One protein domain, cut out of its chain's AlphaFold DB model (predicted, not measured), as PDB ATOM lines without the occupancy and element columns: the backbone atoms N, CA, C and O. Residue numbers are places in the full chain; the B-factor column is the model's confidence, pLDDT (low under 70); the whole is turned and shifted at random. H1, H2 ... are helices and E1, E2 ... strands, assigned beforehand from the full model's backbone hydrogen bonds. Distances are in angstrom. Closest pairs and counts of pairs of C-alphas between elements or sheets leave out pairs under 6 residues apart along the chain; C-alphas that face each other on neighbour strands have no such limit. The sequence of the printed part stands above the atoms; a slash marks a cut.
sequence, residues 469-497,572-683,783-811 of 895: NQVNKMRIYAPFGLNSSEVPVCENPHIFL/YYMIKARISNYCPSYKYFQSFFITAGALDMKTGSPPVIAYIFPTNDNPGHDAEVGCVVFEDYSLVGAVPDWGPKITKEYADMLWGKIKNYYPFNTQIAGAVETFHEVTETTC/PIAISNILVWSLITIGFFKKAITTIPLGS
ATOM      1  N   ASN A 469     -26.448 -72.095  70.261       64.12
ATOM      2  CA  ASN A 469     -27.126 -70.865  70.610       64.12
ATOM      3  C   ASN A 469     -26.410 -69.685  69.961       64.12
ATOM      4  O   ASN A 469     -25.263 -69.393  70.307       64.12
ATOM      5  N   GLN A 470     -27.094 -69.019  69.033       69.50
ATOM      6  CA  GLN A 470     -26.600 -67.799  68.418       69.50
ATOM      7  C   GLN A 470     -26.875 -66.605  69.335       69.50
ATOM      8  O   GLN A 470     -28.017 -66.281  69.666       69.50
ATOM      9  N   VAL A 471     -25.813 -65.912  69.719       69.62
ATOM     10  CA  VAL A 471     -25.829 -64.852  70.721       69.62
ATOM     11  C   VAL A 471     -25.717 -63.497  70.052       69.62
ATOM     12  O   VAL A 471     -24.650 -63.133  69.587       69.62
ATOM     13  N   ASN A 472     -26.773 -62.690  70.080       73.31
ATOM     14  CA  ASN A 472     -26.706 -61.291  69.629       73.31
ATOM     15  C   ASN A 472     -26.527 -60.289  70.785       73.31
ATOM     16  O   ASN A 472     -26.320 -59.095  70.562       73.31
ATOM     17  N   LYS A 473     -26.619 -60.760  72.034       77.62
ATOM     18  CA  LYS A 473     -26.537 -59.954  73.256       77.62
ATOM     19  C   LYS A 473     -25.907 -60.749  74.385       77.62
ATOM     20  O   LYS A 473     -26.203 -61.919  74.543       77.62
ATOM     21  N   MET A 474     -25.137 -60.104  75.244       81.88
ATOM     22  CA  MET A 474     -24.664 -60.676  76.499       81.88
ATOM     23  C   MET A 474     -25.209 -59.884  77.671       81.88
ATOM     24  O   MET A 474     -25.480 -58.688  77.549       81.88
ATOM     25  N   ARG A 475     -25.357 -60.545  78.816       84.38
ATOM     26  CA  ARG A 475     -25.694 -59.863  80.062       84.38
ATOM     27  C   ARG A 475     -24.465 -59.770  80.945       84.38
ATOM     28  O   ARG A 475     -23.843 -60.779  81.267       84.38
ATOM     29  N   ILE A 476     -24.148 -58.549  81.345       80.12
ATOM     30  CA  ILE A 476     -23.049 -58.256  82.252       80.12
ATOM     31  C   ILE A 476     -23.633 -57.871  83.607       80.12
ATOM     32  O   ILE A 476     -24.435 -56.939  83.699       80.12
ATOM     33  N   TYR A 477     -23.227 -58.580  84.655       78.25
ATOM     34  CA  TYR A 477     -23.605 -58.289  86.033       78.25
ATOM     35  C   TYR A 477     -22.521 -57.465  86.719       78.25
ATOM     36  O   TYR A 477     -21.336 -57.816  86.687       78.25
ATOM     37  N   ALA A 478     -22.953 -56.379  87.357       67.19
ATOM     38  CA  ALA A 478     -22.105 -55.528  88.172       67.19
ATOM     39  C   ALA A 478     -21.657 -56.244  89.455       67.19
ATOM     40  O   ALA A 478     -22.330 -57.183  89.903       67.19
ATOM     41  N   PRO A 479     -20.580 -55.758  90.096       64.19
ATOM     42  CA  PRO A 479     -20.198 -56.186  91.435       64.19
ATOM     43  C   PRO A 479     -21.363 -56.120  92.431       64.19
ATOM     44  O   PRO A 479     -22.200 -55.216  92.370       64.19
ATOM     45  N   PHE A 480     -21.415 -57.093  93.343       61.88
ATOM     46  CA  PHE A 480     -22.487 -57.303  94.334       61.88
ATOM     47  C   PHE A 480     -23.883 -57.528  93.744       61.88
ATOM     48  O   PHE A 480     -24.863 -57.545  94.484       61.88
ATOM     49  N   GLY A 481     -24.002 -57.701  92.423       60.84
ATOM     50  CA  GLY A 481     -25.297 -57.909  91.785       60.84
ATOM     51  C   GLY A 481     -26.217 -56.702  91.783       60.84
ATOM     52  O   GLY A 481     -27.410 -56.862  91.542       60.84
ATOM     53  N   LEU A 482     -25.687 -55.513  92.074       59.56
ATOM     54  CA  LEU A 482     -26.502 -54.315  92.272       59.56
ATOM     55  C   LEU A 482     -27.198 -53.866  90.987       59.56
ATOM     56  O   LEU A 482     -28.265 -53.273  91.059       59.56
ATOM     57  N   ASN A 483     -26.595 -54.155  89.831       65.94
ATOM     58  CA  ASN A 483     -27.123 -53.848  88.508       65.94
ATOM     59  C   ASN A 483     -26.719 -54.934  87.502       65.94
ATOM     60  O   ASN A 483     -25.718 -55.634  87.677       65.94
ATOM     61  N   SER A 484     -27.461 -55.024  86.402       76.50
ATOM     62  CA  SER A 484     -27.046 -55.760  85.207       76.50
ATOM     63  C   SER A 484     -27.325 -54.931  83.961       76.50
ATOM     64  O   SER A 484     -28.248 -54.115  83.953       76.50
ATOM     65  N   SER A 485     -26.551 -55.138  82.903       75.69
ATOM     66  CA  SER A 485     -26.755 -54.464  81.623       75.69
ATOM     67  C   SER A 485     -26.656 -55.461  80.479       75.69
ATOM     68  O   SER A 485     -25.811 -56.355  80.487       75.69
ATOM     69  N   GLU A 486     -27.548 -55.315  79.504       81.31
ATOM     70  CA  GLU A 486     -27.458 -56.050  78.248       81.31
ATOM     71  C   GLU A 486     -26.579 -55.273  77.278       81.31
ATOM     72  O   GLU A 486     -26.781 -54.079  77.052       81.31
ATOM     73  N   VAL A 487     -25.600 -55.966  76.713       72.31
ATOM     74  CA  VAL A 487     -24.655 -55.412  75.749       72.31
ATOM     75  C   VAL A 487     -24.798 -56.217  74.460       72.31
ATOM     76  O   VAL A 487     -24.755 -57.447  74.521       72.31
ATOM     77  N   PRO A 488     -25.007 -55.579  73.298       67.94
ATOM     78  CA  PRO A 488     -25.004 -56.278  72.026       67.94
ATOM     79  C   PRO A 488     -23.637 -56.931  71.817       67.94
ATOM     80  O   PRO A 488     -22.599 -56.343  72.122       67.94
ATOM     81  N   VAL A 489     -23.647 -58.159  71.311       65.62
ATOM     82  CA  VAL A 489     -22.424 -58.877  70.956       65.62
ATOM     83  C   VAL A 489     -22.256 -58.763  69.454       65.62
ATOM     84  O   VAL A 489     -23.164 -59.100  68.695       65.62
ATOM     85  N   CYS A 490     -21.110 -58.249  69.024       53.25
ATOM     86  CA  CYS A 490     -20.790 -58.182  67.607       53.25
ATOM     87  C   CYS A 490     -20.676 -59.601  67.023       53.25
ATOM     88  O   CYS A 490     -20.220 -60.520  67.700       53.25
ATOM     89  N   GLU A 491     -21.065 -59.757  65.755       62.69
ATOM     90  CA  GLU A 491     -20.839 -60.969  64.941       62.69
ATOM     91  C   GLU A 491     -21.638 -62.229  65.313       62.69
ATOM     92  O   GLU A 491     -21.345 -63.309  64.798       62.69
ATOM     93  N   ASN A 492     -22.651 -62.091  66.174       70.75
ATOM     94  CA  ASN A 492     -23.586 -63.153  66.546       70.75
ATOM     95  C   ASN A 492     -22.913 -64.511  66.872       70.75
ATOM     96  O   ASN A 492     -23.179 -65.494  66.174       70.75
ATOM     97  N   PRO A 493     -22.022 -64.594  67.884       75.88
ATOM     98  CA  PRO A 493     -21.309 -65.825  68.203       75.88
ATOM     99  C   PRO A 493     -22.227 -66.999  68.513       75.88
ATOM    100  O   PRO A 493     -23.272 -66.853  69.141       75.88
ATOM    101  N   HIS A 494     -21.757 -68.185  68.168       78.31
ATOM    102  CA  HIS A 494     -22.373 -69.454  68.489       78.31
ATOM    103  C   HIS A 494     -21.718 -70.058  69.724       78.31
ATOM    104  O   HIS A 494     -20.501 -70.251  69.756       78.31
ATOM    105  N   ILE A 495     -22.527 -70.349  70.739       79.56
ATOM    106  CA  ILE A 495     -22.123 -71.132  71.909       79.56
ATOM    107  C   ILE A 495     -22.244 -72.611  71.565       79.56
ATOM    108  O   ILE A 495     -23.254 -73.038  71.004       79.56
ATOM    109  N   PHE A 496     -21.243 -73.395  71.957       79.88
ATOM    110  CA  PHE A 496     -21.206 -74.828  71.711       79.88
ATOM    111  C   PHE A 496     -20.638 -75.610  72.895       79.88
ATOM    112  O   PHE A 496     -19.928 -75.069  73.740       79.88
ATOM    113  N   LEU A 497     -20.926 -76.914  72.928       79.94
ATOM    114  CA  LEU A 497     -20.258 -77.836  73.843       79.94
ATOM    115  C   LEU A 497     -18.876 -78.201  73.306       79.94
ATOM    116  O   LEU A 497     -18.733 -78.625  72.155       79.94
ATOM    117  N   TYR A 572      -3.203 -67.972  85.759       85.88
ATOM    118  CA  TYR A 572      -4.289 -67.732  86.715       85.88
ATOM    119  C   TYR A 572      -5.024 -69.039  87.012       85.88
ATOM    120  O   TYR A 572      -5.185 -69.855  86.097       85.88
ATOM    121  N   TYR A 573      -5.555 -69.210  88.229       89.00
ATOM    122  CA  TYR A 573      -6.540 -70.266  88.469       89.00
ATOM    123  C   TYR A 573      -7.841 -70.014  87.709       89.00
ATOM    124  O   TYR A 573      -8.362 -68.897  87.627       89.00
ATOM    125  N   MET A 574      -8.389 -71.102  87.182       90.31
ATOM    126  CA  MET A 574      -9.645 -71.146  86.458       90.31
ATOM    127  C   MET A 574     -10.462 -72.338  86.947       90.31
ATOM    128  O   MET A 574      -9.944 -73.446  87.076       90.31
ATOM    129  N   ILE A 575     -11.750 -72.122  87.179       92.75
ATOM    130  CA  ILE A 575     -12.710 -73.188  87.440       92.75
ATOM    131  C   ILE A 575     -13.484 -73.445  86.157       92.75
ATOM    132  O   ILE A 575     -14.050 -72.519  85.577       92.75
ATOM    133  N   LYS A 576     -13.516 -74.708  85.732       91.75
ATOM    134  CA  LYS A 576     -14.294 -75.190  84.589       91.75
ATOM    135  C   LYS A 576     -15.340 -76.159  85.092       91.75
ATOM    136  O   LYS A 576     -15.013 -77.149  85.739       91.75
ATOM    137  N   ALA A 577     -16.595 -75.886  84.779       92.25
ATOM    138  CA  ALA A 577     -17.702 -76.709  85.212       92.25
ATOM    139  C   ALA A 577     -18.737 -76.882  84.099       92.25
ATOM    140  O   ALA A 577     -18.857 -76.078  83.172       92.25
ATOM    141  N   ARG A 578     -19.497 -77.969  84.201       91.94
ATOM    142  CA  ARG A 578     -20.692 -78.210  83.392       91.94
ATOM    143  C   ARG A 578     -21.858 -78.390  84.337       91.94
ATOM    144  O   ARG A 578     -21.737 -79.108  85.328       91.94
ATOM    145  N   ILE A 579     -22.969 -77.749  84.016       91.69
ATOM    146  CA  ILE A 579     -24.237 -77.956  84.702       91.69
ATOM    147  C   ILE A 579     -25.245 -78.572  83.737       91.69
ATOM    148  O   ILE A 579     -25.239 -78.250  82.551       91.69
ATOM    149  N   SER A 580     -26.105 -79.437  84.255       89.94
ATOM    150  CA  SER A 580     -27.209 -80.085  83.544       89.94
ATOM    151  C   SER A 580     -28.544 -79.700  84.175       89.94
ATOM    152  O   SER A 580     -28.580 -79.176  85.289       89.94
ATOM    153  N   ASN A 581     -29.653 -79.957  83.473       88.88
ATOM    154  CA  ASN A 581     -30.994 -79.474  83.839       88.88
ATOM    155  C   ASN A 581     -31.062 -77.942  83.965       88.88
ATOM    156  O   ASN A 581     -31.858 -77.402  84.733       88.88
ATOM    157  N   TYR A 582     -30.215 -77.235  83.219       88.06
ATOM    158  CA  TYR A 582     -30.180 -75.787  83.233       88.06
ATOM    159  C   TYR A 582     -31.432 -75.228  82.549       88.06
ATOM    160  O   TYR A 582     -31.769 -75.568  81.410       88.06
ATOM    161  N   CYS A 583     -32.142 -74.371  83.277       84.25
ATOM    162  CA  CYS A 583     -33.332 -73.668  82.818       84.25
ATOM    163  C   CYS A 583     -32.983 -72.177  82.736       84.25
ATOM    164  O   CYS A 583     -33.073 -71.489  83.753       84.25
ATOM    165  N   PRO A 584     -32.539 -71.673  81.569       74.50
ATOM    166  CA  PRO A 584     -32.013 -70.321  81.458       74.50
ATOM    167  C   PRO A 584     -33.083 -69.285  81.811       74.50
ATOM    168  O   PRO A 584     -34.068 -69.120  81.096       74.50
ATOM    169  N   SER A 585     -32.846 -68.514  82.868       75.75
ATOM    170  CA  SER A 585     -33.518 -67.226  83.112       75.75
ATOM    171  C   SER A 585     -33.142 -66.183  82.053       75.75
ATOM    172  O   SER A 585     -33.907 -65.265  81.758       75.75
ATOM    173  N   TYR A 586     -31.947 -66.325  81.480       80.62
ATOM    174  CA  TYR A 586     -31.458 -65.559  80.351       80.62
ATOM    175  C   TYR A 586     -30.758 -66.500  79.382       80.62
ATOM    176  O   TYR A 586     -29.872 -67.267  79.763       80.62
ATOM    177  N   LYS A 587     -31.202 -66.453  78.129       76.56
ATOM    178  CA  LYS A 587     -30.807 -67.428  77.121       76.56
ATOM    179  C   LYS A 587     -29.401 -67.230  76.572       76.56
ATOM    180  O   LYS A 587     -28.787 -68.189  76.140       76.56
ATOM    181  N   TYR A 588     -28.867 -66.015  76.622       81.88
ATOM    182  CA  TYR A 588     -27.554 -65.727  76.060       81.88
ATOM    183  C   TYR A 588     -26.427 -65.799  77.095       81.88
ATOM    184  O   TYR A 588     -26.668 -65.962  78.291       81.88
ATOM    185  N   PHE A 589     -25.189 -65.635  76.624       82.94
ATOM    186  CA  PHE A 589     -23.994 -65.567  77.459       82.94
ATOM    187  C   PHE A 589     -24.128 -64.538  78.595       82.94
ATOM    188  O   PHE A 589     -24.591 -63.405  78.396       82.94
ATOM    189  N   GLN A 590     -23.697 -64.940  79.791       86.75
ATOM    190  CA  GLN A 590     -23.711 -64.115  80.994       86.75
ATOM    191  C   GLN A 590     -22.313 -64.032  81.596       86.75
ATOM    192  O   GLN A 590     -21.652 -65.056  81.758       86.75
ATOM    193  N   SER A 591     -21.900 -62.826  81.983       85.69
ATOM    194  CA  SER A 591     -20.632 -62.570  82.669       85.69
ATOM    195  C   SER A 591     -20.862 -61.796  83.961       85.69
ATOM    196  O   SER A 591     -21.645 -60.845  84.003       85.69
ATOM    197  N   PHE A 592     -20.180 -62.202  85.025       84.56
ATOM    198  CA  PHE A 592     -20.317 -61.656  86.367       84.56
ATOM    199  C   PHE A 592     -18.974 -61.089  86.803       84.56
ATOM    200  O   PHE A 592     -18.031 -61.840  87.051       84.56
ATOM    201  N   PHE A 593     -18.899 -59.764  86.916       78.12
ATOM    202  CA  PHE A 593     -17.703 -59.075  87.389       78.12
ATOM    203  C   PHE A 593     -17.766 -58.955  88.904       78.12
ATOM    204  O   PHE A 593     -18.623 -58.261  89.450       78.12
ATOM    205  N   ILE A 594     -16.859 -59.646  89.580       78.12
ATOM    206  CA  ILE A 594     -16.817 -59.736  91.032       78.12
ATOM    207  C   ILE A 594     -15.534 -59.042  91.491       78.12
ATOM    208  O   ILE A 594     -14.430 -59.463  91.150       78.12
ATOM    209  N   THR A 595     -15.673 -57.936  92.223       70.81
ATOM    210  CA  THR A 595     -14.522 -57.147  92.684       70.81
ATOM    211  C   THR A 595     -13.756 -57.843  93.796       70.81
ATOM    212  O   THR A 595     -14.265 -58.751  94.459       70.81
ATOM    213  N   ALA A 596     -12.550 -57.342  94.065       71.38
ATOM    214  CA  ALA A 596     -11.819 -57.740  95.253       71.38
ATOM    215  C   ALA A 596     -12.677 -57.544  96.522       71.38
ATOM    216  O   ALA A 596     -13.451 -56.589  96.628       71.38
ATOM    217  N   GLY A 597     -12.583 -58.490  97.452       70.56
ATOM    218  CA  GLY A 597     -13.355 -58.571  98.692       70.56
ATOM    219  C   GLY A 597     -14.852 -58.852  98.545       70.56
ATOM    220  O   GLY A 597     -15.499 -59.102  99.557       70.56
ATOM    221  N   ALA A 598     -15.425 -58.868  97.335       72.19
ATOM    222  CA  ALA A 598     -16.873 -59.031  97.171       72.19
ATOM    223  C   ALA A 598     -17.394 -60.415  97.592       72.19
ATOM    224  O   ALA A 598     -18.551 -60.535  97.991       72.19
ATOM    225  N   LEU A 599     -16.554 -61.453  97.518       74.88
ATOM    226  CA  LEU A 599     -16.895 -62.809  97.971       74.88
ATOM    227  C   LEU A 599     -16.472 -63.054  99.419       74.88
ATOM    228  O   LEU A 599     -17.062 -63.883 100.112       74.88
ATOM    229  N   ASP A 600     -15.423 -62.371  99.871       69.12
ATOM    230  CA  ASP A 600     -14.942 -62.453 101.242       69.12
ATOM    231  C   ASP A 600     -14.210 -61.175 101.657       69.12
ATOM    232  O   ASP A 600     -13.038 -60.960 101.332       69.12
ATOM    233  N   MET A 601     -14.906 -60.334 102.419       57.09
ATOM    234  CA  MET A 601     -14.347 -59.099 102.966       57.09
ATOM    235  C   MET A 601     -13.310 -59.356 104.069       57.09
ATOM    236  O   MET A 601     -12.479 -58.488 104.315       57.09
ATOM    237  N   LYS A 602     -13.340 -60.521 104.741       54.91
ATOM    238  CA  LYS A 602     -12.395 -60.843 105.825       54.91
ATOM    239  C   LYS A 602     -11.030 -61.230 105.273       54.91
ATOM    240  O   LYS A 602     -10.016 -60.823 105.828       54.91
ATOM    241  N   THR A 603     -11.007 -62.010 104.195       57.16
ATOM    242  CA  THR A 603      -9.761 -62.441 103.541       57.16
ATOM    243  C   THR A 603      -9.312 -61.495 102.431       57.16
ATOM    244  O   THR A 603      -8.184 -61.598 101.961       57.16
ATOM    245  N   GLY A 604     -10.185 -60.577 102.004       64.19
ATOM    246  CA  GLY A 604      -9.932 -59.694 100.875       64.19
ATOM    247  C   GLY A 604      -9.813 -60.459  99.566       64.19
ATOM    248  O   GLY A 604      -8.822 -60.291  98.859       64.19
ATOM    249  N   SER A 605     -10.816 -61.301  99.268       73.62
ATOM    250  CA  SER A 605     -10.841 -62.184  98.092       73.62
ATOM    251  C   SER A 605     -10.343 -61.485  96.820       73.62
ATOM    252  O   SER A 605     -10.715 -60.332  96.602       73.62
ATOM    253  N   PRO A 606      -9.559 -62.147  95.954       78.75
ATOM    254  CA  PRO A 606      -9.164 -61.565  94.679       78.75
ATOM    255  C   PRO A 606     -10.394 -61.300  93.799       78.75
ATOM    256  O   PRO A 606     -11.462 -61.886  94.024       78.75
ATOM    257  N   PRO A 607     -10.265 -60.423  92.797       77.19
ATOM    258  CA  PRO A 607     -11.299 -60.263  91.800       77.19
ATOM    259  C   PRO A 607     -11.499 -61.537  90.974       77.19
ATOM    260  O   PRO A 607     -10.561 -62.288  90.698       77.19
ATOM    261  N   VAL A 608     -12.745 -61.756  90.559       82.62
ATOM    262  CA  VAL A 608     -13.173 -62.936  89.804       82.62
ATOM    263  C   VAL A 608     -14.071 -62.505  88.649       82.62
ATOM    264  O   VAL A 608     -14.905 -61.611  88.793       82.62
ATOM    265  N   ILE A 609     -13.928 -63.161  87.498       84.06
ATOM    266  CA  ILE A 609     -14.940 -63.117  86.438       84.06
ATOM    267  C   ILE A 609     -15.560 -64.502  86.344       84.06
ATOM    268  O   ILE A 609     -14.866 -65.455  85.998       84.06
ATOM    269  N   ALA A 610     -16.849 -64.608  86.662       89.31
ATOM    270  CA  ALA A 610     -17.620 -65.834  86.477       89.31
ATOM    271  C   ALA A 610     -18.492 -65.749  85.225       89.31
ATOM    272  O   ALA A 610     -18.844 -64.655  84.783       89.31
ATOM    273  N   TYR A 611     -18.847 -66.896  84.655       89.38
ATOM    274  CA  TYR A 611     -19.567 -66.953  83.390       89.38
ATOM    275  C   TYR A 611     -20.570 -68.102  83.295       89.38
ATOM    276  O   TYR A 611     -20.430 -69.134  83.956       89.38
ATOM    277  N   ILE A 612     -21.568 -67.914  82.425       89.75
ATOM    278  CA  ILE A 612     -22.531 -68.938  82.007       89.75
ATOM    279  C   ILE A 612     -22.655 -68.902  80.484       89.75
ATOM    280  O   ILE A 612     -22.998 -67.861  79.919       89.75
ATOM    281  N   PHE A 613     -22.418 -70.046  79.841       87.50
ATOM    282  CA  PHE A 613     -22.587 -70.278  78.406       87.50
ATOM    283  C   PHE A 613     -23.723 -71.290  78.186       87.50
ATOM    284  O   PHE A 613     -23.485 -72.503  78.220       87.50
ATOM    285  N   PRO A 614     -24.967 -70.817  77.988       84.44
ATOM    286  CA  PRO A 614     -26.102 -71.681  77.682       84.44
ATOM    287  C   PRO A 614     -25.923 -72.311  76.307       84.44
ATOM    288  O   PRO A 614     -25.782 -71.596  75.314       84.44
ATOM    289  N   THR A 615     -25.967 -73.639  76.221       75.81
ATOM    290  CA  THR A 615     -25.862 -74.314  74.921       75.81
ATOM    291  C   THR A 615     -27.221 -74.474  74.247       75.81
ATOM    292  O   THR A 615     -27.345 -75.225  73.295       75.81
ATOM    293  N   ASN A 616     -28.297 -73.892  74.772       72.25
ATOM    294  CA  ASN A 616     -29.600 -73.862  74.120       72.25
ATOM    295  C   ASN A 616     -30.499 -72.791  74.756       72.25
ATOM    296  O   ASN A 616     -30.232 -72.297  75.848       72.25
ATOM    297  N   ASP A 617     -31.613 -72.483  74.100       68.75
ATOM    298  CA  ASP A 617     -32.665 -71.628  74.653       68.75
ATOM    299  C   ASP A 617     -33.746 -72.445  75.395       68.75
ATOM    300  O   ASP A 617     -34.487 -71.899  76.212       68.75
ATOM    301  N   ASN A 618     -33.851 -73.754  75.132       68.75
ATOM    302  CA  ASN A 618     -34.890 -74.627  75.687       68.75
ATOM    303  C   ASN A 618     -34.579 -75.078  77.124       68.75
ATOM    304  O   ASN A 618     -33.455 -75.491  77.376       68.75
ATOM    305  N   PRO A 619     -35.541 -75.111  78.062       69.56
ATOM    306  CA  PRO A 619     -35.310 -75.600  79.426       69.56
ATOM    307  C   PRO A 619     -34.760 -77.037  79.486       69.56
ATOM    308  O   PRO A 619     -35.108 -77.872  78.654       69.56
ATOM    309  N   GLY A 620     -33.951 -77.339  80.506       75.06
ATOM    310  CA  GLY A 620     -33.476 -78.698  80.788       75.06
ATOM    311  C   GLY A 620     -32.272 -79.147  79.953       75.06
ATOM    312  O   GLY A 620     -32.101 -80.342  79.725       75.06
ATOM    313  N   HIS A 621     -31.452 -78.211  79.475       80.38
ATOM    314  CA  HIS A 621     -30.241 -78.508  78.702       80.38
ATOM    315  C   HIS A 621     -28.968 -78.338  79.551       80.38
ATOM    316  O   HIS A 621     -29.042 -78.023  80.740       80.38
ATOM    317  N   ASP A 622     -27.805 -78.577  78.946       87.00
ATOM    318  CA  ASP A 622     -26.510 -78.386  79.597       87.00
ATOM    319  C   ASP A 622     -25.991 -76.954  79.401       87.00
ATOM    320  O   ASP A 622     -26.227 -76.330  78.372       87.00
ATOM    321  N   ALA A 623     -25.225 -76.431  80.351       88.19
ATOM    322  CA  ALA A 623     -24.473 -75.192  80.173       88.19
ATOM    323  C   ALA A 623     -23.034 -75.369  80.659       88.19
ATOM    324  O   ALA A 623     -22.776 -76.069  81.643       88.19
ATOM    325  N   GLU A 624     -22.093 -74.718  79.978       90.06
ATOM    326  CA  GLU A 624     -20.717 -74.613  80.463       90.06
ATOM    327  C   GLU A 624     -20.600 -73.351  81.326       90.06
ATOM    328  O   GLU A 624     -21.014 -72.255  80.939       90.06
ATOM    329  N   VAL A 625     -20.090 -73.519  82.541       91.88
ATOM    330  CA  VAL A 625     -19.983 -72.463  83.550       91.88
ATOM    331  C   VAL A 625     -18.599 -72.486  84.177       91.88
ATOM    332  O   VAL A 625     -17.852 -73.455  84.044       91.88
ATOM    333  N   GLY A 626     -18.228 -71.415  84.860       92.75
ATOM    334  CA  GLY A 626     -16.924 -71.358  85.498       92.75
ATOM    335  C   GLY A 626     -16.527 -69.957  85.896       92.75
ATOM    336  O   GLY A 626     -17.346 -69.033  85.878       92.75
ATOM    337  N   CYS A 627     -15.263 -69.807  86.276       90.50
ATOM    338  CA  CYS A 627     -14.694 -68.499  86.555       90.50
ATOM    339  C   CYS A 627     -13.170 -68.469  86.422       90.50
ATOM    340  O   CYS A 627     -12.511 -69.504  86.464       90.50
ATOM    341  N   VAL A 628     -12.621 -67.263  86.280       87.50
ATOM    342  CA  VAL A 628     -11.178 -66.982  86.314       87.50
ATOM    343  C   VAL A 628     -10.878 -66.105  87.520       87.50
ATOM    344  O   VAL A 628     -11.572 -65.108  87.744       87.50
ATOM    345  N   VAL A 629      -9.843 -66.466  88.279       86.69
ATOM    346  CA  VAL A 629      -9.427 -65.766  89.497       86.69
ATOM    347  C   VAL A 629      -8.174 -64.934  89.226       86.69
ATOM    348  O   VAL A 629      -7.134 -65.462  88.840       86.69
ATOM    349  N   PHE A 630      -8.257 -63.620  89.437       80.69
ATOM    350  CA  PHE A 630      -7.181 -62.678  89.116       80.69
ATOM    351  C   PHE A 630      -6.334 -62.365  90.351       80.69
ATOM    352  O   PHE A 630      -6.535 -61.362  91.028       80.69
ATOM    353  N   GLU A 631      -5.370 -63.233  90.638       75.88
ATOM    354  CA  GLU A 631      -4.569 -63.206  91.879       75.88
ATOM    355  C   GLU A 631      -3.631 -62.004  92.006       75.88
ATOM    356  O   GLU A 631      -3.169 -61.698  93.101       75.88
ATOM    357  N   ASP A 632      -3.369 -61.303  90.903       69.12
ATOM    358  CA  ASP A 632      -2.473 -60.139  90.872       69.12
ATOM    359  C   ASP A 632      -3.100 -58.917  91.548       69.12
ATOM    360  O   ASP A 632      -2.504 -57.844  91.567       69.12
ATOM    361  N   TYR A 633      -4.321 -59.046  92.073       66.06
ATOM    362  CA  TYR A 633      -5.090 -57.960  92.655       66.06
ATOM    363  C   TYR A 633      -5.782 -58.397  93.947       66.06
ATOM    364  O   TYR A 633      -6.301 -59.504  94.080       66.06
ATOM    365  N   SER A 634      -5.831 -57.472  94.897       61.38
ATOM    366  CA  SER A 634      -6.478 -57.622  96.199       61.38
ATOM    367  C   SER A 634      -7.252 -56.354  96.565       61.38
ATOM    368  O   SER A 634      -7.241 -55.363  95.831       61.38
ATOM    369  N   LEU A 635      -7.877 -56.347  97.747       53.34
ATOM    370  CA  LEU A 635      -8.529 -55.160  98.317       53.34
ATOM    371  C   LEU A 635      -7.598 -53.952  98.514       53.34
ATOM    372  O   LEU A 635      -8.084 -52.855  98.768       53.34
ATOM    373  N   VAL A 636      -6.277 -54.131  98.442       49.44
ATOM    374  CA  VAL A 636      -5.295 -53.039  98.559       49.44
ATOM    375  C   VAL A 636      -4.618 -52.701  97.227       49.44
ATOM    376  O   VAL A 636      -3.680 -51.909  97.206       49.44
ATOM    377  N   GLY A 637      -5.109 -53.260  96.116       52.56
ATOM    378  CA  GLY A 637      -4.562 -53.061  94.775       52.56
ATOM    379  C   GLY A 637      -3.689 -54.222  94.313       52.56
ATOM    380  O   GLY A 637      -3.934 -55.372  94.691       52.56
ATOM    381  N   ALA A 638      -2.713 -53.923  93.454       54.06
ATOM    382  CA  ALA A 638      -1.845 -54.930  92.855       54.06
ATOM    383  C   ALA A 638      -1.069 -55.712  93.930       54.06
ATOM    384  O   ALA A 638      -0.452 -55.123  94.820       54.06
ATOM    385  N   VAL A 639      -1.113 -57.039  93.845       55.59
ATOM    386  CA  VAL A 639      -0.350 -57.946  94.699       55.59
ATOM    387  C   VAL A 639       0.999 -58.180  94.020       55.59
ATOM    388  O   VAL A 639       1.024 -58.635  92.879       55.59
ATOM    389  N   PRO A 640       2.127 -57.854  94.672       46.09
ATOM    390  CA  PRO A 640       3.440 -58.125  94.098       46.09
ATOM    391  C   PRO A 640       3.688 -59.637  93.985       46.09
ATOM    392  O   PRO A 640       3.138 -60.409  94.764       46.09
ATOM    393  N   ASP A 641       4.576 -60.063  93.083       48.88
ATOM    394  CA  ASP A 641       4.857 -61.486  92.795       48.88
ATOM    395  C   ASP A 641       5.276 -62.332  94.016       48.88
ATOM    396  O   ASP A 641       5.140 -63.558  94.010       48.88
ATOM    397  N   TRP A 642       5.815 -61.685  95.054       43.81
ATOM    398  CA  TRP A 642       6.209 -62.291  96.332       43.81
ATOM    399  C   TRP A 642       5.085 -62.302  97.384       43.81
ATOM    400  O   TRP A 642       5.290 -62.768  98.505       43.81
ATOM    401  N   GLY A 643       3.913 -61.764  97.048       45.69
ATOM    402  CA  GLY A 643       2.727 -61.751  97.892       45.69
ATOM    403  C   GLY A 643       2.099 -63.140  98.065       45.69
ATOM    404  O   GLY A 643       2.509 -64.110  97.417       45.69
ATOM    405  N   PRO A 644       1.105 -63.270  98.962       50.16
ATOM    406  CA  PRO A 644       0.430 -64.537  99.203       50.16
ATOM    407  C   PRO A 644      -0.293 -64.996  97.932       50.16
ATOM    408  O   PRO A 644      -1.292 -64.407  97.525       50.16
ATOM    409  N   LYS A 645       0.227 -66.060  97.314       66.06
ATOM    410  CA  LYS A 645      -0.437 -66.739  96.202       66.06
ATOM    411  C   LYS A 645      -1.661 -67.478  96.725       66.06
ATOM    412  O   LYS A 645      -1.610 -68.080  97.800       66.06
ATOM    413  N   ILE A 646      -2.756 -67.431  95.976       75.88
ATOM    414  CA  ILE A 646      -3.925 -68.243  96.310       75.88
ATOM    415  C   ILE A 646      -3.632 -69.717  96.004       75.88
ATOM    416  O   ILE A 646      -2.708 -70.031  95.260       75.88
ATOM    417  N   THR A 647      -4.382 -70.631  96.614       85.12
ATOM    418  CA  THR A 647      -4.259 -72.071  96.347       85.12
ATOM    419  C   THR A 647      -5.436 -72.562  95.509       85.12
ATOM    420  O   THR A 647      -6.467 -71.888  95.419       85.12
ATOM    421  N   LYS A 648      -5.320 -73.769  94.938       88.81
ATOM    422  CA  LYS A 648      -6.433 -74.425  94.235       88.81
ATOM    423  C   LYS A 648      -7.662 -74.580  95.132       88.81
ATOM    424  O   LYS A 648      -8.773 -74.309  94.695       88.81
ATOM    425  N   GLU A 649      -7.462 -74.943  96.396       90.50
ATOM    426  CA  GLU A 649      -8.536 -75.110  97.383       90.50
ATOM    427  C   GLU A 649      -9.225 -73.775  97.681       90.50
ATOM    428  O   GLU A 649     -10.444 -73.714  97.839       90.50
ATOM    429  N   TYR A 650      -8.457 -72.685  97.726       87.56
ATOM    430  CA  TYR A 650      -9.021 -71.353  97.898       87.56
ATOM    431  C   TYR A 650      -9.832 -70.922  96.670       87.56
ATOM    432  O   TYR A 650     -10.934 -70.397  96.826       87.56
ATOM    433  N   ALA A 651      -9.330 -71.179  95.458       90.44
ATOM    434  CA  ALA A 651     -10.058 -70.910  94.219       90.44
ATOM    435  C   ALA A 651     -11.382 -71.700  94.151       90.44
ATOM    436  O   ALA A 651     -12.423 -71.127  93.827       90.44
ATOM    437  N   ASP A 652     -11.371 -72.976  94.551       93.31
ATOM    438  CA  ASP A 652     -12.577 -73.809  94.643       93.31
ATOM    439  C   ASP A 652     -13.576 -73.283  95.684       93.31
ATOM    440  O   ASP A 652     -14.775 -73.137  95.433       93.31
ATOM    441  N   MET A 653     -13.082 -72.886  96.858       91.31
ATOM    442  CA  MET A 653     -13.920 -72.270  97.885       91.31
ATOM    443  C   MET A 653     -14.591 -70.983  97.367       91.31
ATOM    444  O   MET A 653     -15.773 -70.755  97.647       91.31
ATOM    445  N   LEU A 654     -13.883 -70.144  96.599       89.56
ATOM    446  CA  LEU A 654     -14.481 -68.963  95.963       89.56
ATOM    447  C   LEU A 654     -15.584 -69.356  94.972       89.56
ATOM    448  O   LEU A 654     -16.647 -68.734  94.989       89.56
ATOM    449  N   TRP A 655     -15.386 -70.409  94.173       93.50
ATOM    450  CA  TRP A 655     -16.430 -70.943  93.294       93.50
ATOM    451  C   TRP A 655     -17.674 -71.385  94.072       93.50
ATOM    452  O   TRP A 655     -18.797 -71.015  93.718       93.50
ATOM    453  N   GLY A 656     -17.492 -72.085  95.195       91.88
ATOM    454  CA  GLY A 656     -18.584 -72.431  96.107       91.88
ATOM    455  C   GLY A 656     -19.358 -71.204  96.603       91.88
ATOM    456  O   GLY A 656     -20.590 -71.207  96.622       91.88
ATOM    457  N   LYS A 657     -18.664 -70.111  96.939       88.88
ATOM    458  CA  LYS A 657     -19.312 -68.853  97.349       88.88
ATOM    459  C   LYS A 657     -20.093 -68.195  96.216       88.88
ATOM    460  O   LYS A 657     -21.201 -67.721  96.460       88.88
ATOM    461  N   ILE A 658     -19.560 -68.199  94.995       90.25
ATOM    462  CA  ILE A 658     -20.245 -67.667  93.806       90.25
ATOM    463  C   ILE A 658     -21.556 -68.419  93.573       90.25
ATOM    464  O   ILE A 658     -22.605 -67.790  93.434       90.25
ATOM    465  N   LYS A 659     -21.513 -69.757  93.616       91.12
ATOM    466  CA  LYS A 659     -22.692 -70.617  93.447       91.12
ATOM    467  C   LYS A 659     -23.751 -70.441  94.538       91.12
ATOM    468  O   LYS A 659     -24.914 -70.708  94.268       91.12
ATOM    469  N   ASN A 660     -23.375 -69.993  95.738       84.12
ATOM    470  CA  ASN A 660     -24.283 -69.930  96.887       84.12
ATOM    471  C   ASN A 660     -24.808 -68.521  97.205       84.12
ATOM    472  O   ASN A 660     -25.973 -68.383  97.575       84.12
ATOM    473  N   TYR A 661     -23.976 -67.482  97.079       68.31
ATOM    474  CA  TYR A 661     -24.227 -66.162  97.684       68.31
ATOM    475  C   TYR A 661     -24.168 -64.981  96.711       68.31
ATOM    476  O   TYR A 661     -24.406 -63.844  97.113       68.31
ATOM    477  N   TYR A 662     -23.863 -65.222  95.438       75.19
ATOM    478  CA  TYR A 662     -23.850 -64.188  94.403       75.19
ATOM    479  C   TYR A 662     -25.071 -64.352  93.491       75.19
ATOM    480  O   TYR A 662     -25.496 -65.491  93.341       75.19
ATOM    481  N   PRO A 663     -25.594 -63.307  92.808       79.19
ATOM    482  CA  PRO A 663     -26.701 -63.437  91.844       79.19
ATOM    483  C   PRO A 663     -26.563 -64.578  90.833       79.19
ATOM    484  O   PRO A 663     -27.559 -65.038  90.287       79.19
ATOM    485  N   PHE A 664     -25.340 -65.056  90.604       86.94
ATOM    486  CA  PHE A 664     -25.052 -66.297  89.899       86.94
ATOM    487  C   PHE A 664     -25.932 -67.476  90.360       86.94
ATOM    488  O   PHE A 664     -26.481 -68.185  89.521       86.94
ATOM    489  N   ASN A 665     -26.136 -67.642  91.673       86.06
ATOM    490  CA  ASN A 665     -26.938 -68.708  92.278       86.06
ATOM    491  C   ASN A 665     -28.376 -68.755  91.736       86.06
ATOM    492  O   ASN A 665     -28.900 -69.828  91.449       86.06
ATOM    493  N   THR A 666     -28.993 -67.588  91.536       85.69
ATOM    494  CA  THR A 666     -30.348 -67.469  90.994       85.69
ATOM    495  C   THR A 666     -30.409 -67.882  89.534       85.69
ATOM    496  O   THR A 666     -31.422 -68.422  89.103       85.69
ATOM    497  N   GLN A 667     -29.332 -67.649  88.776       87.81
ATOM    498  CA  GLN A 667     -29.298 -67.972  87.354       87.81
ATOM    499  C   GLN A 667     -29.148 -69.475  87.130       87.81
ATOM    500  O   GLN A 667     -29.724 -69.996  86.186       87.81
ATOM    501  N   ILE A 668     -28.428 -70.180  88.008       89.56
ATOM    502  CA  ILE A 668     -28.220 -71.635  87.912       89.56
ATOM    503  C   ILE A 668     -29.169 -72.455  88.802       89.56
ATOM    504  O   ILE A 668     -28.935 -73.642  89.027       89.56
ATOM    505  N   ALA A 669     -30.225 -71.841  89.339       88.00
ATOM    506  CA  ALA A 669     -31.133 -72.500  90.270       88.00
ATOM    507  C   ALA A 669     -31.788 -73.747  89.642       88.00
ATOM    508  O   ALA A 669     -32.345 -73.693  88.548       88.00
ATOM    509  N   GLY A 670     -31.725 -74.879  90.349       86.62
ATOM    510  CA  GLY A 670     -32.261 -76.165  89.882       86.62
ATOM    511  C   GLY A 670     -31.351 -76.941  88.923       86.62
ATOM    512  O   GLY A 670     -31.635 -78.107  88.647       86.62
ATOM    513  N   ALA A 671     -30.247 -76.346  88.461       91.75
ATOM    514  CA  ALA A 671     -29.241 -77.052  87.681       91.75
ATOM    515  C   ALA A 671     -28.326 -77.897  88.586       91.75
ATOM    516  O   ALA A 671     -28.106 -77.578  89.756       91.75
ATOM    517  N   VAL A 672     -27.771 -78.975  88.035       92.06
ATOM    518  CA  VAL A 672     -26.873 -79.903  88.739       92.06
ATOM    519  C   VAL A 672     -25.496 -79.853  88.096       92.06
ATOM    520  O   VAL A 672     -25.386 -80.026  86.888       92.06
ATOM    521  N   GLU A 673     -24.446 -79.642  88.886       93.06
ATOM    522  CA  GLU A 673     -23.061 -79.698  88.403       93.06
ATOM    523  C   GLU A 673     -22.693 -81.149  88.055       93.06
ATOM    524  O   GLU A 673     -22.694 -82.026  88.917       93.06
ATOM    525  N   THR A 674     -22.422 -81.408  86.775       91.81
ATOM    526  CA  THR A 674     -22.070 -82.730  86.228       91.81
ATOM    527  C   THR A 674     -20.588 -82.863  85.904       91.81
ATOM    528  O   THR A 674     -20.086 -83.975  85.748       91.81
ATOM    529  N   PHE A 675     -19.869 -81.744  85.835       91.81
ATOM    530  CA  PHE A 675     -18.417 -81.699  85.720       91.81
ATOM    531  C   PHE A 675     -17.874 -80.529  86.535       91.81
ATOM    532  O   PHE A 675     -18.474 -79.454  86.540       91.81
ATOM    533  N   HIS A 676     -16.716 -80.731  87.156       93.00
ATOM    534  CA  HIS A 676     -15.997 -79.724  87.918       93.00
ATOM    535  C   HIS A 676     -14.490 -79.980  87.822       93.00
ATOM    536  O   HIS A 676     -14.032 -81.087  88.102       93.00
ATOM    537  N   GLU A 677     -13.713 -78.950  87.501       92.81
ATOM    538  CA  GLU A 677     -12.253 -78.982  87.540       92.81
ATOM    539  C   GLU A 677     -11.686 -77.619  87.954       92.81
ATOM    540  O   GLU A 677     -12.026 -76.587  87.370       92.81
ATOM    541  N   VAL A 678     -10.759 -77.630  88.916       92.75
ATOM    542  CA  VAL A 678      -9.899 -76.484  89.235       92.75
ATOM    543  C   VAL A 678      -8.583 -76.639  88.486       92.75
ATOM    544  O   VAL A 678      -7.800 -77.561  88.733       92.75
ATOM    545  N   THR A 679      -8.330 -75.720  87.567       90.75
ATOM    546  CA  THR A 679      -7.219 -75.776  86.620       90.75
ATOM    547  C   THR A 679      -6.563 -74.405  86.486       90.75
ATOM    548  O   THR A 679      -6.865 -73.488  87.248       90.75
ATOM    549  N   GLU A 680      -5.639 -74.257  85.546       89.38
ATOM    550  CA  GLU A 680      -4.929 -73.003  85.302       89.38
ATOM    551  C   GLU A 680      -5.076 -72.548  83.841       89.38
ATOM    552  O   GLU A 680      -5.505 -73.305  82.965       89.38
ATOM    553  N   THR A 681      -4.751 -71.283  83.573       87.12
ATOM    554  CA  THR A 681      -4.688 -70.723  82.218       87.12
ATOM    555  C   THR A 681      -3.572 -69.685  82.097       87.12
ATOM    556  O   THR A 681      -3.478 -68.773  82.920       87.12
ATOM    557  N   THR A 682      -2.748 -69.800  81.053       86.75
ATOM    558  CA  THR A 682      -1.557 -68.963  80.816       86.75
ATOM    559  C   THR A 682      -1.929 -67.621  80.180       86.75
ATOM    560  O   THR A 682      -1.941 -67.500  78.960       86.75
ATOM    561  N   CYS A 683      -2.271 -66.615  80.986       79.69
ATOM    562  CA  CYS A 683      -2.926 -65.388  80.497       79.69
ATOM    563  C   CYS A 683      -2.301 -64.080  81.039       79.69
ATOM    564  O   CYS A 683      -2.826 -62.982  80.828       79.69
ATOM    565  N   PRO A 783     -15.641 -50.875  96.487       42.94
ATOM    566  CA  PRO A 783     -16.941 -51.452  96.141       42.94
ATOM    567  C   PRO A 783     -18.108 -50.442  96.160       42.94
ATOM    568  O   PRO A 783     -19.058 -50.581  95.393       42.94
ATOM    569  N   ILE A 784     -18.008 -49.373  96.964       42.28
ATOM    570  CA  ILE A 784     -19.036 -48.325  97.116       42.28
ATOM    571  C   ILE A 784     -18.995 -47.302  95.963       42.28
ATOM    572  O   ILE A 784     -19.999 -46.666  95.646       42.28
ATOM    573  N   ALA A 785     -17.848 -47.131  95.298       39.09
ATOM    574  CA  ALA A 785     -17.723 -46.208  94.169       39.09
ATOM    575  C   ALA A 785     -18.370 -46.762  92.884       39.09
ATOM    576  O   ALA A 785     -18.840 -45.992  92.047       39.09
ATOM    577  N   ILE A 786     -18.428 -48.089  92.745       44.44
ATOM    578  CA  ILE A 786     -18.855 -48.799  91.525       44.44
ATOM    579  C   ILE A 786     -20.373 -48.959  91.455       44.44
ATOM    580  O   ILE A 786     -20.949 -48.936  90.371       44.44
ATOM    581  N   SER A 787     -21.041 -49.056  92.610       39.56
ATOM    582  CA  SER A 787     -22.506 -49.032  92.703       39.56
ATOM    583  C   SER A 787     -23.111 -47.697  92.263       39.56
ATOM    584  O   SER A 787     -24.327 -47.573  92.123       39.56
ATOM    585  N   ASN A 788     -22.274 -46.677  92.063       45.34
ATOM    586  CA  ASN A 788     -22.686 -45.374  91.587       45.34
ATOM    587  C   ASN A 788     -22.940 -45.432  90.071       45.34
ATOM    588  O   ASN A 788     -22.052 -45.801  89.299       45.34
ATOM    589  N   ILE A 789     -24.148 -45.041  89.651       41.31
ATOM    590  CA  ILE A 789     -24.639 -45.112  88.261       41.31
ATOM    591  C   ILE A 789     -23.612 -44.576  87.254       41.31
ATOM    592  O   ILE A 789     -23.418 -45.183  86.210       41.31
ATOM    593  N   LEU A 790     -22.895 -43.496  87.587       35.59
ATOM    594  CA  LEU A 790     -21.900 -42.886  86.699       35.59
ATOM    595  C   LEU A 790     -20.697 -43.797  86.394       35.59
ATOM    596  O   LEU A 790     -20.264 -43.877  85.248       35.59
ATOM    597  N   VAL A 791     -20.153 -44.485  87.403       43.06
ATOM    598  CA  VAL A 791     -18.983 -45.368  87.242       43.06
ATOM    599  C   VAL A 791     -19.394 -46.640  86.509       43.06
ATOM    600  O   VAL A 791     -18.696 -47.072  85.595       43.06
ATOM    601  N   TRP A 792     -20.573 -47.182  86.829       49.03
ATOM    602  CA  TRP A 792     -21.149 -48.301  86.088       49.03
ATOM    603  C   TRP A 792     -21.407 -47.937  84.622       49.03
ATOM    604  O   TRP A 792     -21.029 -48.696  83.733       49.03
ATOM    605  N   SER A 793     -21.955 -46.753  84.335       41.62
ATOM    606  CA  SER A 793     -22.119 -46.269  82.963       41.62
ATOM    607  C   SER A 793     -20.782 -46.131  82.234       41.62
ATOM    608  O   SER A 793     -20.702 -46.541  81.085       41.62
ATOM    609  N   LEU A 794     -19.717 -45.636  82.875       40.59
ATOM    610  CA  LEU A 794     -18.385 -45.535  82.260       40.59
ATOM    611  C   LEU A 794     -17.745 -46.905  81.988       40.59
ATOM    612  O   LEU A 794     -17.180 -47.101  80.915       40.59
ATOM    613  N   ILE A 795     -17.871 -47.861  82.916       49.44
ATOM    614  CA  ILE A 795     -17.430 -49.253  82.719       49.44
ATOM    615  C   ILE A 795     -18.208 -49.876  81.563       49.44
ATOM    616  O   ILE A 795     -17.608 -50.432  80.646       49.44
ATOM    617  N   THR A 796     -19.534 -49.720  81.558       43.34
ATOM    618  CA  THR A 796     -20.387 -50.253  80.497       43.34
ATOM    619  C   THR A 796     -20.029 -49.601  79.159       43.34
ATOM    620  O   THR A 796     -19.827 -50.322  78.196       43.34
ATOM    621  N   ILE A 797     -19.835 -48.276  79.087       42.16
ATOM    622  CA  ILE A 797     -19.402 -47.544  77.879       42.16
ATOM    623  C   ILE A 797     -18.010 -47.995  77.407       42.16
ATOM    624  O   ILE A 797     -17.796 -48.161  76.208       42.16
ATOM    625  N   GLY A 798     -17.065 -48.231  78.321       43.59
ATOM    626  CA  GLY A 798     -15.748 -48.787  78.004       43.59
ATOM    627  C   GLY A 798     -15.835 -50.203  77.424       43.59
ATOM    628  O   GLY A 798     -15.168 -50.503  76.432       43.59
ATOM    629  N   PHE A 799     -16.714 -51.043  77.977       42.06
ATOM    630  CA  PHE A 799     -17.044 -52.363  77.435       42.06
ATOM    631  C   PHE A 799     -17.779 -52.279  76.094       42.06
ATOM    632  O   PHE A 799     -17.413 -53.012  75.187       42.06
ATOM    633  N   PHE A 800     -18.729 -51.356  75.913       33.91
ATOM    634  CA  PHE A 800     -19.381 -51.079  74.629       33.91
ATOM    635  C   PHE A 800     -18.337 -50.694  73.575       33.91
ATOM    636  O   PHE A 800     -18.318 -51.261  72.488       33.91
ATOM    637  N   LYS A 801     -17.394 -49.806  73.910       33.44
ATOM    638  CA  LYS A 801     -16.314 -49.386  73.008       33.44
ATOM    639  C   LYS A 801     -15.373 -50.543  72.643       33.44
ATOM    640  O   LYS A 801     -14.860 -50.570  71.527       33.44
ATOM    641  N   LYS A 802     -15.155 -51.507  73.551       36.03
ATOM    642  CA  LYS A 802     -14.297 -52.683  73.317       36.03
ATOM    643  C   LYS A 802     -15.019 -53.825  72.583       36.03
ATOM    644  O   LYS A 802     -14.447 -54.385  71.658       36.03
ATOM    645  N   ALA A 803     -16.287 -54.082  72.904       30.92
ATOM    646  CA  ALA A 803     -17.155 -55.020  72.188       30.92
ATOM    647  C   ALA A 803     -17.350 -54.607  70.718       30.92
ATOM    648  O   ALA A 803     -17.359 -55.467  69.848       30.92
ATOM    649  N   ILE A 804     -17.395 -53.294  70.444       27.52
ATOM    650  CA  ILE A 804     -17.436 -52.711  69.090       27.52
ATOM    651  C   ILE A 804     -16.078 -52.804  68.355       27.52
ATOM    652  O   ILE A 804     -16.048 -52.767  67.130       27.52
ATOM    653  N   THR A 805     -14.942 -52.925  69.058       26.86
ATOM    654  CA  THR A 805     -13.591 -52.855  68.447       26.86
ATOM    655  C   THR A 805     -12.851 -54.188  68.336       26.86
ATOM    656  O   THR A 805     -11.810 -54.242  67.679       26.86
ATOM    657  N   THR A 806     -13.383 -55.290  68.872       28.23
ATOM    658  CA  THR A 806     -12.931 -56.658  68.557       28.23
ATOM    659  C   THR A 806     -13.438 -57.108  67.182       28.23
ATOM    660  O   THR A 806     -14.190 -58.066  67.061       28.23
ATOM    661  N   ILE A 807     -13.022 -56.391  66.137       28.80
ATOM    662  CA  ILE A 807     -13.261 -56.719  64.727       28.80
ATOM    663  C   ILE A 807     -12.087 -57.585  64.220       28.80
ATOM    664  O   ILE A 807     -10.928 -57.206  64.418       28.80
ATOM    665  N   PRO A 808     -12.329 -58.721  63.541       28.28
ATOM    666  CA  PRO A 808     -11.418 -59.235  62.525       28.28
ATOM    667  C   PRO A 808     -11.438 -58.248  61.351       28.28
ATOM    668  O   PRO A 808     -12.490 -58.017  60.753       28.28
ATOM    669  N   LEU A 809     -10.303 -57.616  61.042       25.66
ATOM    670  CA  LEU A 809     -10.181 -56.754  59.864       25.66
ATOM    671  C   LEU A 809     -10.542 -57.571  58.616       25.66
ATOM    672  O   LEU A 809      -9.765 -58.388  58.140       25.66
ATOM    673  N   GLY A 810     -11.762 -57.364  58.125       25.91
ATOM    674  CA  GLY A 810     -12.308 -58.087  56.981       25.91
ATOM    675  C   GLY A 810     -13.672 -57.589  56.506       25.91
ATOM    676  O   GLY A 810     -13.962 -57.690  55.319       25.91
ATOM    677  N   SER A 811     -14.499 -56.970  57.358       25.02
ATOM    678  CA  SER A 811     -15.807 -56.461  56.922       25.02
ATOM    679  C   SER A 811     -15.973 -54.958  57.165       25.02
ATOM    680  O   SER A 811     -16.109 -54.470  58.284       25.02
TER     681      SER A 811
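AT A GLANCE: This is residues 469 to 497, 572 to 683 and 783 to 811 of the 895 residues of an uncharacterized protein of Elusimicrobia bacterium RIFOXYB2_FULL_50_12 (UniProt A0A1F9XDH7). A twisted sheet of seven strands forms a wall, with helix H1 slanting over one face of its E6 and E3 part and helix H4 running along edge strand E2 at the far end. Short H2 follows H1 and grazes the sheet; short H3 precedes H4. The 170 printed residues hold seven strands and four helices, in the order E1 E2 E3 E4 E5 E6 H1 H2 E7 H3 H4; the mixed sheet runs E2 E1 E4 E5 E6 E3 E7. The class is mixed, helices and strands; the whole is compact and rounded, with a radius of gyration of the C-alphas of 16.3 A and spans of 43 by 37 by 31 A.

HOW THE PARTS SIT: E1, residues 473 to 477, forms a hairpin with E2, residues 484 to 488; N 474 and O 487 are 2.8 A apart, within hydrogen-bond range. E1 is parallel to E4, residues 590 to 594, with N 477 to O 591 at 2.8 A. E4, E5, residues 608 to 614, and E6, residues 621 to 629, form a meander, each strand the antiparallel neighbour of the one before, with N 592 to O 610 at 2.8 A and N 611 to O 626 at 2.9 A. E3, residues 572 to 582, is antiparallel to E6, with N 575 to O 627 at 2.8 A, and E3 to E6 form a Greek key, a meander whose last strand neighbours the strand before it. Edge strand E7, residues 672 to 682, is antiparallel to E3, with N 574 to O 679 at 2.8 A, and bends by 51 degrees at residue 675. H1, residues 648 to 661, is on the sheet at a height of 8.6 A, making two layers, a helix on one face of a sheet. It is over E3 and only just over E6, with 3 of its C-alphas there, and runs slantwise to the strands, at 41 degrees to E3 on the local plane; its closest C-alphas to E3 are Ala 651 and Tyr 573, 6.8 A. H2, residues 664 to 667, only grazes the sheet; with residues 658 to 659 alone, H1 only just touches it, only at the corner, with 3 pairs of C-alphas within 8 A, the closest Lys 659 and Asn 665, 4.8 A. E6, H1, H2 and E7 form a split strand-helix-strand unit, two strands running the same way with E3 between them, its crossover right-handed. H4, residues 789 to 803, is over E2 and along it, at 22 degrees on the local plane; the closest C-alphas are Val 487 and Phe 800, 6.9 A. H3, residues 783 to 786, is not on the sheet and is close to but not clearly touching H4, the closest C-alphas being Ile 786 and Trp 792, 5.9 A. Every O i to N i+4 pair is within hydrogen-bond range in H1 and H4; H2 and H3 are too short for one.

IN THESE COORDINATES: E1 begins at C-alpha 473, (-26.537, -59.954, 73.256). E3 spans 27.3 A, E6 26.7 A, E7 28.7 A, H1 19.9 A and H4 20.3 A, which ends at C-alpha 803, (-17.155, -55.020, 72.188).

THE WHOLE: The two C-alphas farthest apart, Lys 602 and Ser 811, are 49.2 A apart. Residues 498 to 571 and 684 to 782 are not printed; the gaps between C-alphas are 22.9 A and 25.2 A. The links E4 to E5 and E6 to H1 are long. The mean pLDDT of the printed part is 71.2, with 65 residues under 70, among them 632 to 645 and 783 to 811.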